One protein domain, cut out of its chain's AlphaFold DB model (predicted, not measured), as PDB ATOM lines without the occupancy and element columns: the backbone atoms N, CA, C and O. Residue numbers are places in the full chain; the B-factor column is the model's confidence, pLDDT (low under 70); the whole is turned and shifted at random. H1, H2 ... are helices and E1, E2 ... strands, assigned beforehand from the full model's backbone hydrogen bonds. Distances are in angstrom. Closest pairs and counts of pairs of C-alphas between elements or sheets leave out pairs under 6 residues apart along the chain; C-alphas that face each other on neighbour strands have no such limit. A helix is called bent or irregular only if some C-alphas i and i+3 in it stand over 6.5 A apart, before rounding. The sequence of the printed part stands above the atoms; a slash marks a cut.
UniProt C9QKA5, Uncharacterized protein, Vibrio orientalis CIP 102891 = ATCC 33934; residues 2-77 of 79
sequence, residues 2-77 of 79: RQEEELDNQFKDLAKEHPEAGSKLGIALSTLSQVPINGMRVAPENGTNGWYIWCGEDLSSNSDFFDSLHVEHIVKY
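What this domain is: This is residues 2 to 77 of the 79 residues of an uncharacterized protein of Vibrio orientalis CIP 102891 = ATCC 33934 (UniProt C9QKA5). One strongly twisted sheet of four strands makes the body, with the short helix H2 over E1 on one of its faces, while residues 2 to 9 of H1 stick out from the body as an arm. The printed part has 76 residues, with H1, E1, E2, E3, E4 and H2 in chain order. The sheet is mixed, in the order E2, E3, E1, E4; the class is mixed, helices and strands, with 37 residues in named elements, under half. The whole is only just compact, close to loose, with a radius of gyration of the C-alphas of 13.3 A and spans of 39 by 29 by 21 A.

How they stand to each other: H1, residues 2 to 11, is not on the sheet; every O i to N i+4 pair in it is within hydrogen-bond range. E1, residues 24 to 27, is an inner strand. E2, residues 37 to 41, forms an antiparallel hairpin with E3, residues 48 to 55, at 153 degrees, with N 38 and O 54 2.8 A apart. E3 is parallel to E1 at 20 degrees, with N 26 and O 51 2.8 A apart. E4, residues 67 to 70, is antiparallel to E1 at 138 degrees, with N 25 and O 69 2.8 A apart. H2, residues 71 to 76, is on the sheet at a height over the sheet of 9.8 A, over E1 and along the strands at 13 degrees on the local plane; the closest C-alphas of the two, Lys 24 and Val 71, are 5.6 A apart. H2 is only just irregular, with C-alphas 72 and 75 7.0 A apart; 0 of 2 O i to N i+4 pairs and 2 of 3 O i to N i+3 pairs are within range.

Where its parts are: H1 begins at C-alpha 2 (144.178, 147.337, 103.690) and is 14.7 A long. E1 measures 9.4 A, E2 13.7 A, E3 19.8 A and E4 10.2 A. H2, 10.3 A, ends at C-alpha 76 (134.120, 187.702, 105.955).

The domain as a whole: The two C-alphas farthest apart, Arg 2 and Lys 76, are 41.7 A apart. The printed part has no cut; the links H1 to E1 and E3 to E4 are long. Mean pLDDT of the printed part is 88.5, with residues 2 to 4, 7, 11 and 15 under 70.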
ATOM      1  N   ARG A   2     144.393 147.129 105.151       63.41
ATOM      2  CA  ARG A   2     144.178 147.337 103.690       63.41
ATOM      3  C   ARG A   2     143.279 148.531 103.305       63.41
ATOM      4  O   ARG A   2     143.571 149.181 102.320       63.41
ATOM      5  N   GLN A   3     142.221 148.823 104.071       66.94
ATOM      6  CA  GLN A   3     141.305 149.943 103.768       66.94
ATOM      7  C   GLN A   3     141.859 151.319 104.158       66.94
ATOM      8  O   GLN A   3     141.630 152.285 103.446       66.94
ATOM      9  N   GLU A   4     142.586 151.414 105.275       64.31
ATOM     10  CA  GLU A   4     143.196 152.681 105.714       64.31
ATOM     11  C   GLU A   4     144.284 153.128 104.735       64.31
ATOM     12  O   GLU A   4     144.313 154.280 104.334       64.31
ATOM     13  N   GLU A   5     145.116 152.192 104.270       70.81
ATOM     14  CA  GLU A   5     146.162 152.468 103.280       70.81
ATOM     15  C   GLU A   5     145.579 152.860 101.908       70.81
ATOM     16  O   GLU A   5     146.163 153.658 101.175       70.81
ATOM     17  N   GLU A   6     144.408 152.330 101.554       72.88
ATOM     18  CA  GLU A   6     143.678 152.704 100.339       72.88
ATOM     19  C   GLU A   6     143.082 154.116 100.452       72.88
ATOM     20  O   GLU A   6     143.227 154.911  99.522       72.88
ATOM     21  N   LEU A   7     142.514 154.465 101.614       64.56
ATOM     22  CA  LEU A   7     142.045 155.821 101.918       64.56
ATOM     23  C   LEU A   7     143.195 156.836 101.893       64.56
ATOM     24  O   LEU A   7     143.107 157.862 101.221       64.56
ATOM     25  N   ASP A   8     144.301 156.538 102.574       71.06
ATOM     26  CA  ASP A   8     145.468 157.422 102.630       71.06
ATOM     27  C   ASP A   8     146.032 157.684 101.230       71.06
ATOM     28  O   ASP A   8     146.384 158.816 100.898       71.06
ATOM     29  N   ASN A   9     146.073 156.660 100.373       74.19
ATOM     30  CA  ASN A   9     146.498 156.820  98.986       74.19
ATOM     31  C   ASN A   9     145.494 157.623  98.150       74.19
ATOM     32  O   ASN A   9     145.922 158.418  97.314       74.19
ATOM     33  N   GLN A  10     144.188 157.471  98.387       70.50
ATOM     34  CA  GLN A  10     143.149 158.255  97.713       70.50
ATOM     35  C   GLN A  10     143.259 159.755  98.031       70.50
ATOM     36  O   GLN A  10     143.014 160.589  97.160       70.50
ATOM     37  N   PHE A  11     143.652 160.109  99.257       69.00
ATOM     38  CA  PHE A  11     143.719 161.502  99.716       69.00
ATOM     39  C   PHE A  11     145.127 162.114  99.704       69.00
ATOM     40  O   PHE A  11     145.282 163.306  99.979       69.00
ATOM     41  N   LYS A  12     146.151 161.335  99.334       73.25
ATOM     42  CA  LYS A  12     147.575 161.708  99.397       73.25
ATOM     43  C   LYS A  12     147.923 163.020  98.695       73.25
ATOM     44  O   LYS A  12     148.798 163.757  99.154       73.25
ATOM     45  N   ASP A  13     147.252 163.309  97.588       72.75
ATOM     46  CA  ASP A  13     147.507 164.509  96.787       72.75
ATOM     47  C   ASP A  13     146.441 165.593  96.971       72.75
ATOM     48  O   ASP A  13     146.666 166.747  96.612       72.75
ATOM     49  N   LEU A  14     145.336 165.272  97.645       70.12
ATOM     50  CA  LEU A  14     144.215 166.184  97.837       70.12
ATOM     51  C   LEU A  14     144.587 167.412  98.683       70.12
ATOM     52  O   LEU A  14     144.104 168.521  98.458       70.12
ATOM     53  N   ALA A  15     145.495 167.227  99.644       62.09
ATOM     54  CA  ALA A  15     146.005 168.303 100.488       62.09
ATOM     55  C   ALA A  15     146.843 169.345  99.717       62.09
ATOM     56  O   ALA A  15     147.083 170.432 100.239       62.09
ATOM     57  N   LYS A  16     147.295 169.031  98.493       70.00
ATOM     58  CA  LYS A  16     148.169 169.902  97.689       70.00
ATOM     59  C   LYS A  16     147.398 170.851  96.775       70.00
ATOM     60  O   LYS A  16     147.984 171.794  96.250       70.00
ATOM     61  N   GLU A  17     146.105 170.615  96.580       75.56
ATOM     62  CA  GLU A  17     145.284 171.420  95.683       75.56
ATOM     63  C   GLU A  17     144.694 172.627  96.412       75.56
ATOM     64  O   GLU A  17     143.935 172.488  97.385       75.56
ATOM     65  N   HIS A  18     145.033 173.814  95.909       81.69
ATOM     66  CA  HIS A  18     144.396 175.062  96.307       81.69
ATOM     67  C   HIS A  18     142.979 175.138  95.728       81.69
ATOM     68  O   HIS A  18     142.776 174.743  94.580       81.69
ATOM     69  N   PRO A  19     142.003 175.673  96.483       88.19
ATOM     70  CA  PRO A  19     140.686 175.952  95.934       88.19
ATOM     71  C   PRO A  19     140.771 176.867  94.711       88.19
ATOM     72  O   PRO A  19     141.425 177.910  94.752       88.19
ATOM     73  N   GLU A  20     140.078 176.493  93.637       89.44
ATOM     74  CA  GLU A  20     139.927 177.353  92.467       89.44
ATOM     75  C   GLU A  20     139.055 178.571  92.798       89.44
ATOM     76  O   GLU A  20     138.144 178.493  93.631       89.44
ATOM     77  N   ALA A  21     139.295 179.695  92.123       90.19
ATOM     78  CA  ALA A  21     138.451 180.875  92.276       90.19
ATOM     79  C   ALA A  21     137.004 180.579  91.839       90.19
ATOM     80  O   ALA A  21     136.768 179.919  90.827       90.19
ATOM     81  N   GLY A  22     136.026 181.051  92.605       91.12
ATOM     82  CA  GLY A  22     134.601 180.799  92.411       91.12
ATOM     83  C   GLY A  22     134.141 179.403  92.843       91.12
ATOM     84  O   GLY A  22     132.936 179.140  92.836       91.12
ATOM     85  N   SER A  23     135.057 178.516  93.250       94.50
ATOM     86  CA  SER A  23     134.687 177.224  93.832       94.50
ATOM     87  C   SER A  23     134.015 177.407  95.192       94.50
ATOM     88  O   SER A  23     134.203 178.413  95.888       94.50
ATOM     89  N   LYS A  24     133.214 176.415  95.582       95.94
ATOM     90  CA  LYS A  24     132.434 176.472  96.820       95.94
ATOM     91  C   LYS A  24     132.933 175.484  97.864       95.94
ATOM     92  O   LYS A  24     133.279 174.354  97.532       95.94
ATOM     93  N   LEU A  25     132.910 175.905  99.120       95.75
ATOM     94  CA  LEU A  25     133.114 175.069 100.303       95.75
ATOM     95  C   LEU A  25     131.796 174.906 101.073       95.75
ATOM     96  O   LEU A  25     130.860 175.686 100.878       95.75
ATOM     97  N   GLY A  26     131.732 173.902 101.943       96.56
ATOM     98  CA  GLY A  26     130.696 173.767 102.964       96.56
ATOM     99  C   GLY A  26     131.081 174.531 104.232       96.56
ATOM    100  O   GLY A  26     132.188 174.353 104.739       96.56
ATOM    101  N   ILE A  27     130.192 175.367 104.768       97.62
ATOM    102  CA  ILE A  27     130.405 176.104 106.022       97.62
ATOM    103  C   ILE A  27     129.207 175.951 106.960       97.62
ATOM    104  O   ILE A  27     128.066 176.147 106.555       97.62
ATOM    105  N   ALA A  28     129.453 175.615 108.224       98.00
ATOM    106  CA  ALA A  28     128.405 175.546 109.240       98.00
ATOM    107  C   ALA A  28     128.160 176.940 109.845       98.00
ATOM    108  O   ALA A  28     128.729 177.289 110.885       98.00
ATOM    109  N   LEU A  29     127.330 177.762 109.190       95.88
ATOM    110  CA  LEU A  29     127.114 179.171 109.562       95.88
ATOM    111  C   LEU A  29     126.624 179.358 111.006       95.88
ATOM    112  O   LEU A  29     126.969 180.343 111.657       95.88
ATOM    113  N   SER A  30     125.858 178.399 111.527       95.50
ATOM    114  CA  SER A  30     125.340 178.412 112.901       95.50
ATOM    115  C   SER A  30     126.430 178.327 113.976       95.50
ATOM    116  O   SER A  30     126.155 178.583 115.148       95.50
ATOM    117  N   THR A  31     127.665 177.992 113.593       97.12
ATOM    118  CA  THR A  31     128.763 177.739 114.530       97.12
ATOM    119  C   THR A  31     129.794 178.861 114.623       97.12
ATOM    120  O   THR A  31     130.594 178.848 115.549       97.12
ATOM    121  N   LEU A  32     129.777 179.858 113.731       94.56
ATOM    122  CA  LEU A  32     130.893 180.795 113.485       94.56
ATOM    123  C   LEU A  32     131.424 181.594 114.692       94.56
ATOM    124  O   LEU A  32     132.527 182.126 114.628       94.56
ATOM    125  N   SER A  33     130.659 181.716 115.779       93.31
ATOM    126  CA  SER A  33     131.101 182.382 117.015       93.31
ATOM    127  C   SER A  33     131.868 181.466 117.977       93.31
ATOM    128  O   SER A  33     132.293 181.916 119.041       93.31
ATOM    129  N   GLN A  34     132.012 180.188 117.635       97.00
ATOM    130  CA  GLN A  34     132.648 179.175 118.465       97.00
ATOM    131  C   GLN A  34     134.117 178.981 118.078       97.00
ATOM    132  O   GLN A  34     134.581 179.397 117.019       97.00
ATOM    133  N   VAL A  35     134.860 178.321 118.958       95.94
ATOM    134  CA  VAL A  35     136.244 177.893 118.732       95.94
ATOM    135  C   VAL A  35     136.391 176.449 119.227       95.94
ATOM    136  O   VAL A  35     135.669 176.077 120.152       95.94
ATOM    137  N   PRO A  36     137.297 175.634 118.653       97.19
ATOM    138  CA  PRO A  36     138.224 175.949 117.559       97.19
ATOM    139  C   PRO A  36     137.533 176.044 116.191       97.19
ATOM    140  O   PRO A  36     136.377 175.661 116.047       97.19
ATOM    141  N   ILE A  37     138.254 176.555 115.190       97.69
ATOM    142  CA  ILE A  37     137.869 176.448 113.777       97.69
ATOM    143  C   ILE A  37     138.418 175.119 113.265       97.69
ATOM    144  O   ILE A  37     139.623 174.875 113.336       97.69
ATOM    145  N   ASN A  38     137.545 174.275 112.736       97.25
ATOM    146  CA  ASN A  38     137.883 172.959 112.220       97.25
ATOM    147  C   ASN A  38     137.685 172.908 110.706       97.25
ATOM    148  O   ASN A  38     136.849 173.619 110.145       97.25
ATOM    149  N   GLY A  39     138.432 172.020 110.051       94.38
ATOM    150  CA  GLY A  39     138.324 171.776 108.620       94.38
ATOM    151  C   GLY A  39     138.472 170.296 108.294       94.38
ATOM    152  O   GLY A  39     139.376 169.633 108.797       94.38
ATOM    153  N   MET A  40     137.606 169.794 107.418       92.38
ATOM    154  CA  MET A  40     137.706 168.465 106.819       92.38
ATOM    155  C   MET A  40     137.849 168.612 105.307       92.38
ATOM    156  O   MET A  40     137.152 169.419 104.685       92.38
ATOM    157  N   ARG A  41     138.754 167.825 104.719       90.00
ATOM    158  CA  ARG A  41     138.959 167.776 103.272       90.00
ATOM    159  C   ARG A  41     138.422 166.463 102.715       90.00
ATOM    160  O   ARG A  41     138.816 165.393 103.169       90.00
ATOM    161  N   VAL A  42     137.560 166.564 101.711       87.88
ATOM    162  CA  VAL A  42     137.075 165.443 100.893       87.88
ATOM    163  C   VAL A  42     137.332 165.734  99.419       87.88
ATOM    164  O   VAL A  42     137.622 166.876  99.056       87.88
ATOM    165  N   ALA A  43     137.237 164.713  98.567       86.81
ATOM    166  CA  ALA A  43     137.428 164.889  97.133       86.81
ATOM    167  C   ALA A  43     136.442 165.944  96.574       86.81
ATOM    168  O   ALA A  43     135.247 165.849  96.857       86.81
ATOM    169  N   PRO A  44     136.918 166.947  95.811       88.62
ATOM    170  CA  PRO A  44     136.059 167.891  95.103       88.62
ATOM    171  C   PRO A  44     135.038 167.176  94.210       88.62
ATOM    172  O   PRO A  44     135.388 166.258  93.470       88.62
ATOM    173  N   GLU A  45     133.784 167.627  94.231       84.19
ATOM    174  CA  GLU A  45     132.722 167.097  93.369       84.19
ATOM    175  C   GLU A  45     131.760 168.219  92.945       84.19
ATOM    176  O   GLU A  45     131.470 169.127  93.729       84.19
ATOM    177  N   ASN A  46     131.247 168.166  91.710       83.00
ATOM    178  CA  ASN A  46     130.155 169.020  91.213       83.00
ATOM    179  C   ASN A  46     130.348 170.541  91.437       83.00
ATOM    180  O   ASN A  46     129.392 171.265  91.716       83.00
ATOM    181  N   GLY A  47     131.583 171.042  91.319       76.56
ATOM    182  CA  GLY A  47     131.913 172.468  91.486       76.56
ATOM    183  C   GLY A  47     132.167 172.914  92.933       76.56
ATOM    184  O   GLY A  47     132.365 174.105  93.189       76.56
ATOM    185  N   THR A  48     132.182 171.980  93.887       89.50
ATOM    186  CA  THR A  48     132.732 172.208  95.231       89.50
ATOM    187  C   THR A  48     134.240 171.956  95.241       89.50
ATOM    188  O   THR A  48     134.739 171.171  94.443       89.50
ATOM    189  N   ASN A  49     134.977 172.600  96.147       92.44
ATOM    190  CA  ASN A  49     136.417 172.379  96.350       92.44
ATOM    191  C   ASN A  49     136.729 171.339  97.442       92.44
ATOM    192  O   ASN A  49     137.896 171.117  97.779       92.44
ATOM    193  N   GLY A  50     135.689 170.711  98.000       93.00
ATOM    194  CA  GLY A  50     135.814 169.636  98.979       93.00
ATOM    195  C   GLY A  50     136.210 170.075 100.392       93.00
ATOM    196  O   GLY A  50     136.456 169.216 101.239       93.00
ATOM    197  N   TRP A  51     136.285 171.378 100.682       94.31
ATOM    198  CA  TRP A  51     136.440 171.856 102.057       94.31
ATOM    199  C   TRP A  51     135.102 171.916 102.787       94.31
ATOM    200  O   TRP A  51     134.127 172.454 102.269       94.31
ATOM    201  N   TYR A  52     135.103 171.426 104.023       95.56
ATOM    202  CA  TYR A  52     134.014 171.559 104.984       95.56
ATOM    203  C   TYR A  52     134.558 172.186 106.261       95.56
ATOM    204  O   TYR A  52     135.532 171.683 106.819       95.56
ATOM    205  N   ILE A  53     133.956 173.288 106.701       97.06
ATOM    206  CA  ILE A  53     134.457 174.111 107.806       97.06
ATOM    207  C   ILE A  53     133.350 174.340 108.833       97.06
ATOM    208  O   ILE A  53     132.222 174.695 108.489       97.06
ATOM    209  N   TRP A  54     133.681 174.150 110.106       98.06
ATOM    210  CA  TRP A  54     132.790 174.402 111.238       98.06
ATOM    211  C   TRP A  54     133.586 174.913 112.434       98.06
ATOM    212  O   TRP A  54     134.812 174.830 112.463       98.06
ATOM    213  N   CYS A  55     132.888 175.460 113.417       98.12
ATOM    214  CA  CYS A  55     133.473 176.010 114.629       98.12
ATOM    215  C   CYS A  55     132.899 175.306 115.870       98.12
ATOM    216  O   CYS A  55     131.762 174.838 115.847       98.12
ATOM    217  N   GLY A  56     133.670 175.235 116.953       97.44
ATOM    218  CA  GLY A  56     133.287 174.508 118.171       97.44
ATOM    219  C   GLY A  56     133.815 173.074 118.211       97.44
ATOM    220  O   GLY A  56     134.562 172.648 117.333       97.44
ATOM    221  N   GLU A  57     133.472 172.333 119.259       96.25
ATOM    222  CA  GLU A  57     134.009 170.979 119.483       96.25
ATOM    223  C   GLU A  57     133.244 169.901 118.703       96.25
ATOM    224  O   GLU A  57     133.834 168.913 118.265       96.25
ATOM    225  N   ASP A  58     131.948 170.117 118.467       95.25
ATOM    226  CA  ASP A  58     131.051 169.096 117.931       95.25
ATOM    227  C   ASP A  58     130.813 169.246 116.421       95.25
ATOM    228  O   ASP A  58     130.344 170.277 115.931       95.25
ATOM    229  N   LEU A  59     131.067 168.166 115.679       95.44
ATOM    230  CA  LEU A  59     130.611 168.004 114.300       95.44
ATOM    231  C   LEU A  59     129.210 167.378 114.301       95.44
ATOM    232  O   LEU A  59     129.026 166.244 114.742       95.44
ATOM    233  N   SER A  60     128.217 168.104 113.786       94.88
ATOM    234  CA  SER A  60     126.840 167.606 113.703       94.88
ATOM    235  C   SER A  60     126.697 166.489 112.667       94.88
ATOM    236  O   SER A  60     127.276 166.547 111.584       94.88
ATOM    237  N   SER A  61     125.846 165.504 112.964       93.75
ATOM    238  CA  SER A  61     125.446 164.450 112.024       93.75
ATOM    239  C   SER A  61     124.252 164.839 111.141       93.75
ATOM    240  O   SER A  61     123.707 163.984 110.443       93.75
ATOM    241  N   ASN A  62     123.779 166.085 111.220       95.50
ATOM    242  CA  ASN A  62     122.643 166.542 110.427       95.50
ATOM    243  C   ASN A  62     123.043 166.743 108.953       95.50
ATOM    244  O   ASN A  62     124.086 167.322 108.655       95.50
ATOM    245  N   SER A  63     122.208 166.282 108.022       92.50
ATOM    246  CA  SER A  63     122.497 166.326 106.584       92.50
ATOM    247  C   SER A  63     122.506 167.739 105.997       92.50
ATOM    248  O   SER A  63     123.106 167.951 104.950       92.50
ATOM    249  N   ASP A  64     121.847 168.698 106.650       95.25
ATOM    250  CA  ASP A  64     121.805 170.115 106.261       95.25
ATOM    251  C   ASP A  64     122.762 170.991 107.091       95.25
ATOM    252  O   ASP A  64     122.641 172.212 107.102       95.25
ATOM    253  N   PHE A  65     123.728 170.380 107.790       96.94
ATOM    254  CA  PHE A  65     124.628 171.102 108.693       96.94
ATOM    255  C   PHE A  65     125.518 172.144 107.995       96.94
ATOM    256  O   PHE A  65     125.939 173.113 108.627       96.94
ATOM    257  N   PHE A  66     125.814 171.948 106.708       96.75
ATOM    258  CA  PHE A  66     126.689 172.825 105.936       96.75
ATOM    259  C   PHE A  66     125.923 173.597 104.863       96.75
ATOM    260  O   PHE A  66     125.251 173.010 104.016       96.75
ATOM    261  N   ASP A  67     126.144 174.907 104.833       96.06
ATOM    262  CA  ASP A  67     125.743 175.794 103.749       96.06
ATOM    263  C   ASP A  67     126.847 175.906 102.692       96.06
ATOM    264  O   ASP A  67     128.036 175.766 102.981       96.06
ATOM    265  N   SER A  68     126.472 176.214 101.449       95.62
ATOM    266  CA  SER A  68     127.438 176.433 100.369       95.62
ATOM    267  C   SER A  68     127.952 177.876 100.360       95.62
ATOM    268  O   SER A  68     127.166 178.818 100.241       95.62
ATOM    269  N   LEU A  69     129.274 178.062 100.413       95.94
ATOM    270  CA  LEU A  69     129.924 179.375 100.401       95.94
ATOM    271  C   LEU A  69     131.029 179.440  99.340       95.94
ATOM    272  O   LEU A  69     131.854 178.537  99.242       95.94
ATOM    273  N   HIS A  70     131.074 180.525  98.565       95.56
ATOM    274  CA  HIS A  70     132.202 180.789  97.661       95.56
ATOM    275  C   HIS A  70     133.478 181.025  98.471       95.56
ATOM    276  O   HIS A  70     133.449 181.772  99.454       95.56
ATOM    277  N   VAL A  71     134.586 180.410  98.056       94.38
ATOM    278  CA  VAL A  71     135.840 180.423  98.823       94.38
ATOM    279  C   VAL A  71     136.340 181.838  99.125       94.38
ATOM    280  O   VAL A  71     136.835 182.090 100.216       94.38
ATOM    281  N   GLU A  72     136.117 182.806  98.238       94.56
ATOM    282  CA  GLU A  72     136.520 184.207  98.424       94.56
ATOM    283  C   GLU A  72     135.790 184.904  99.575       94.56
ATOM    284  O   GLU A  72     136.250 185.923 100.087       94.56
ATOM    285  N   HIS A  73     134.622 184.401  99.973       95.38
ATOM    286  CA  HIS A  73     133.817 185.012 101.023       95.38
ATOM    287  C   HIS A  73     134.186 184.526 102.421       95.38
ATOM    288  O   HIS A  73     133.728 185.140 103.382       95.38
ATOM    289  N   ILE A  74     135.022 183.492 102.559       93.44
ATOM    290  CA  ILE A  74     135.364 182.909 103.863       93.44
ATOM    291  C   ILE A  74     135.957 183.931 104.839       93.44
ATOM    292  O   ILE A  74     135.588 183.950 106.009       93.44
ATOM    293  N   VAL A  75     136.779 184.853 104.334       93.50
ATOM    294  CA  VAL A  75     137.437 185.917 105.114       93.50
ATOM    295  C   VAL A  75     136.460 186.924 105.729       93.50
ATOM    296  O   VAL A  75     136.850 187.754 106.540       93.50
ATOM    297  N   LYS A  76     135.180 186.897 105.329       94.81
ATOM    298  CA  LYS A  76     134.120 187.702 105.955       94.81
ATOM    299  C   LYS A  76     133.538 187.035 107.202       94.81
ATOM    300  O   LYS A  76     132.854 187.708 107.966       94.81
ATOM    301  N   TYR A  77     133.750 185.728 107.366       93.44
ATOM    302  CA  TYR A  77     133.120 184.906 108.399       93.44
ATOM    303  C   TYR A  77     134.106 184.401 109.449       93.44
ATOM    304  O   TYR A  77     133.714 184.237 110.599       93.44
TER     305      TYR A  77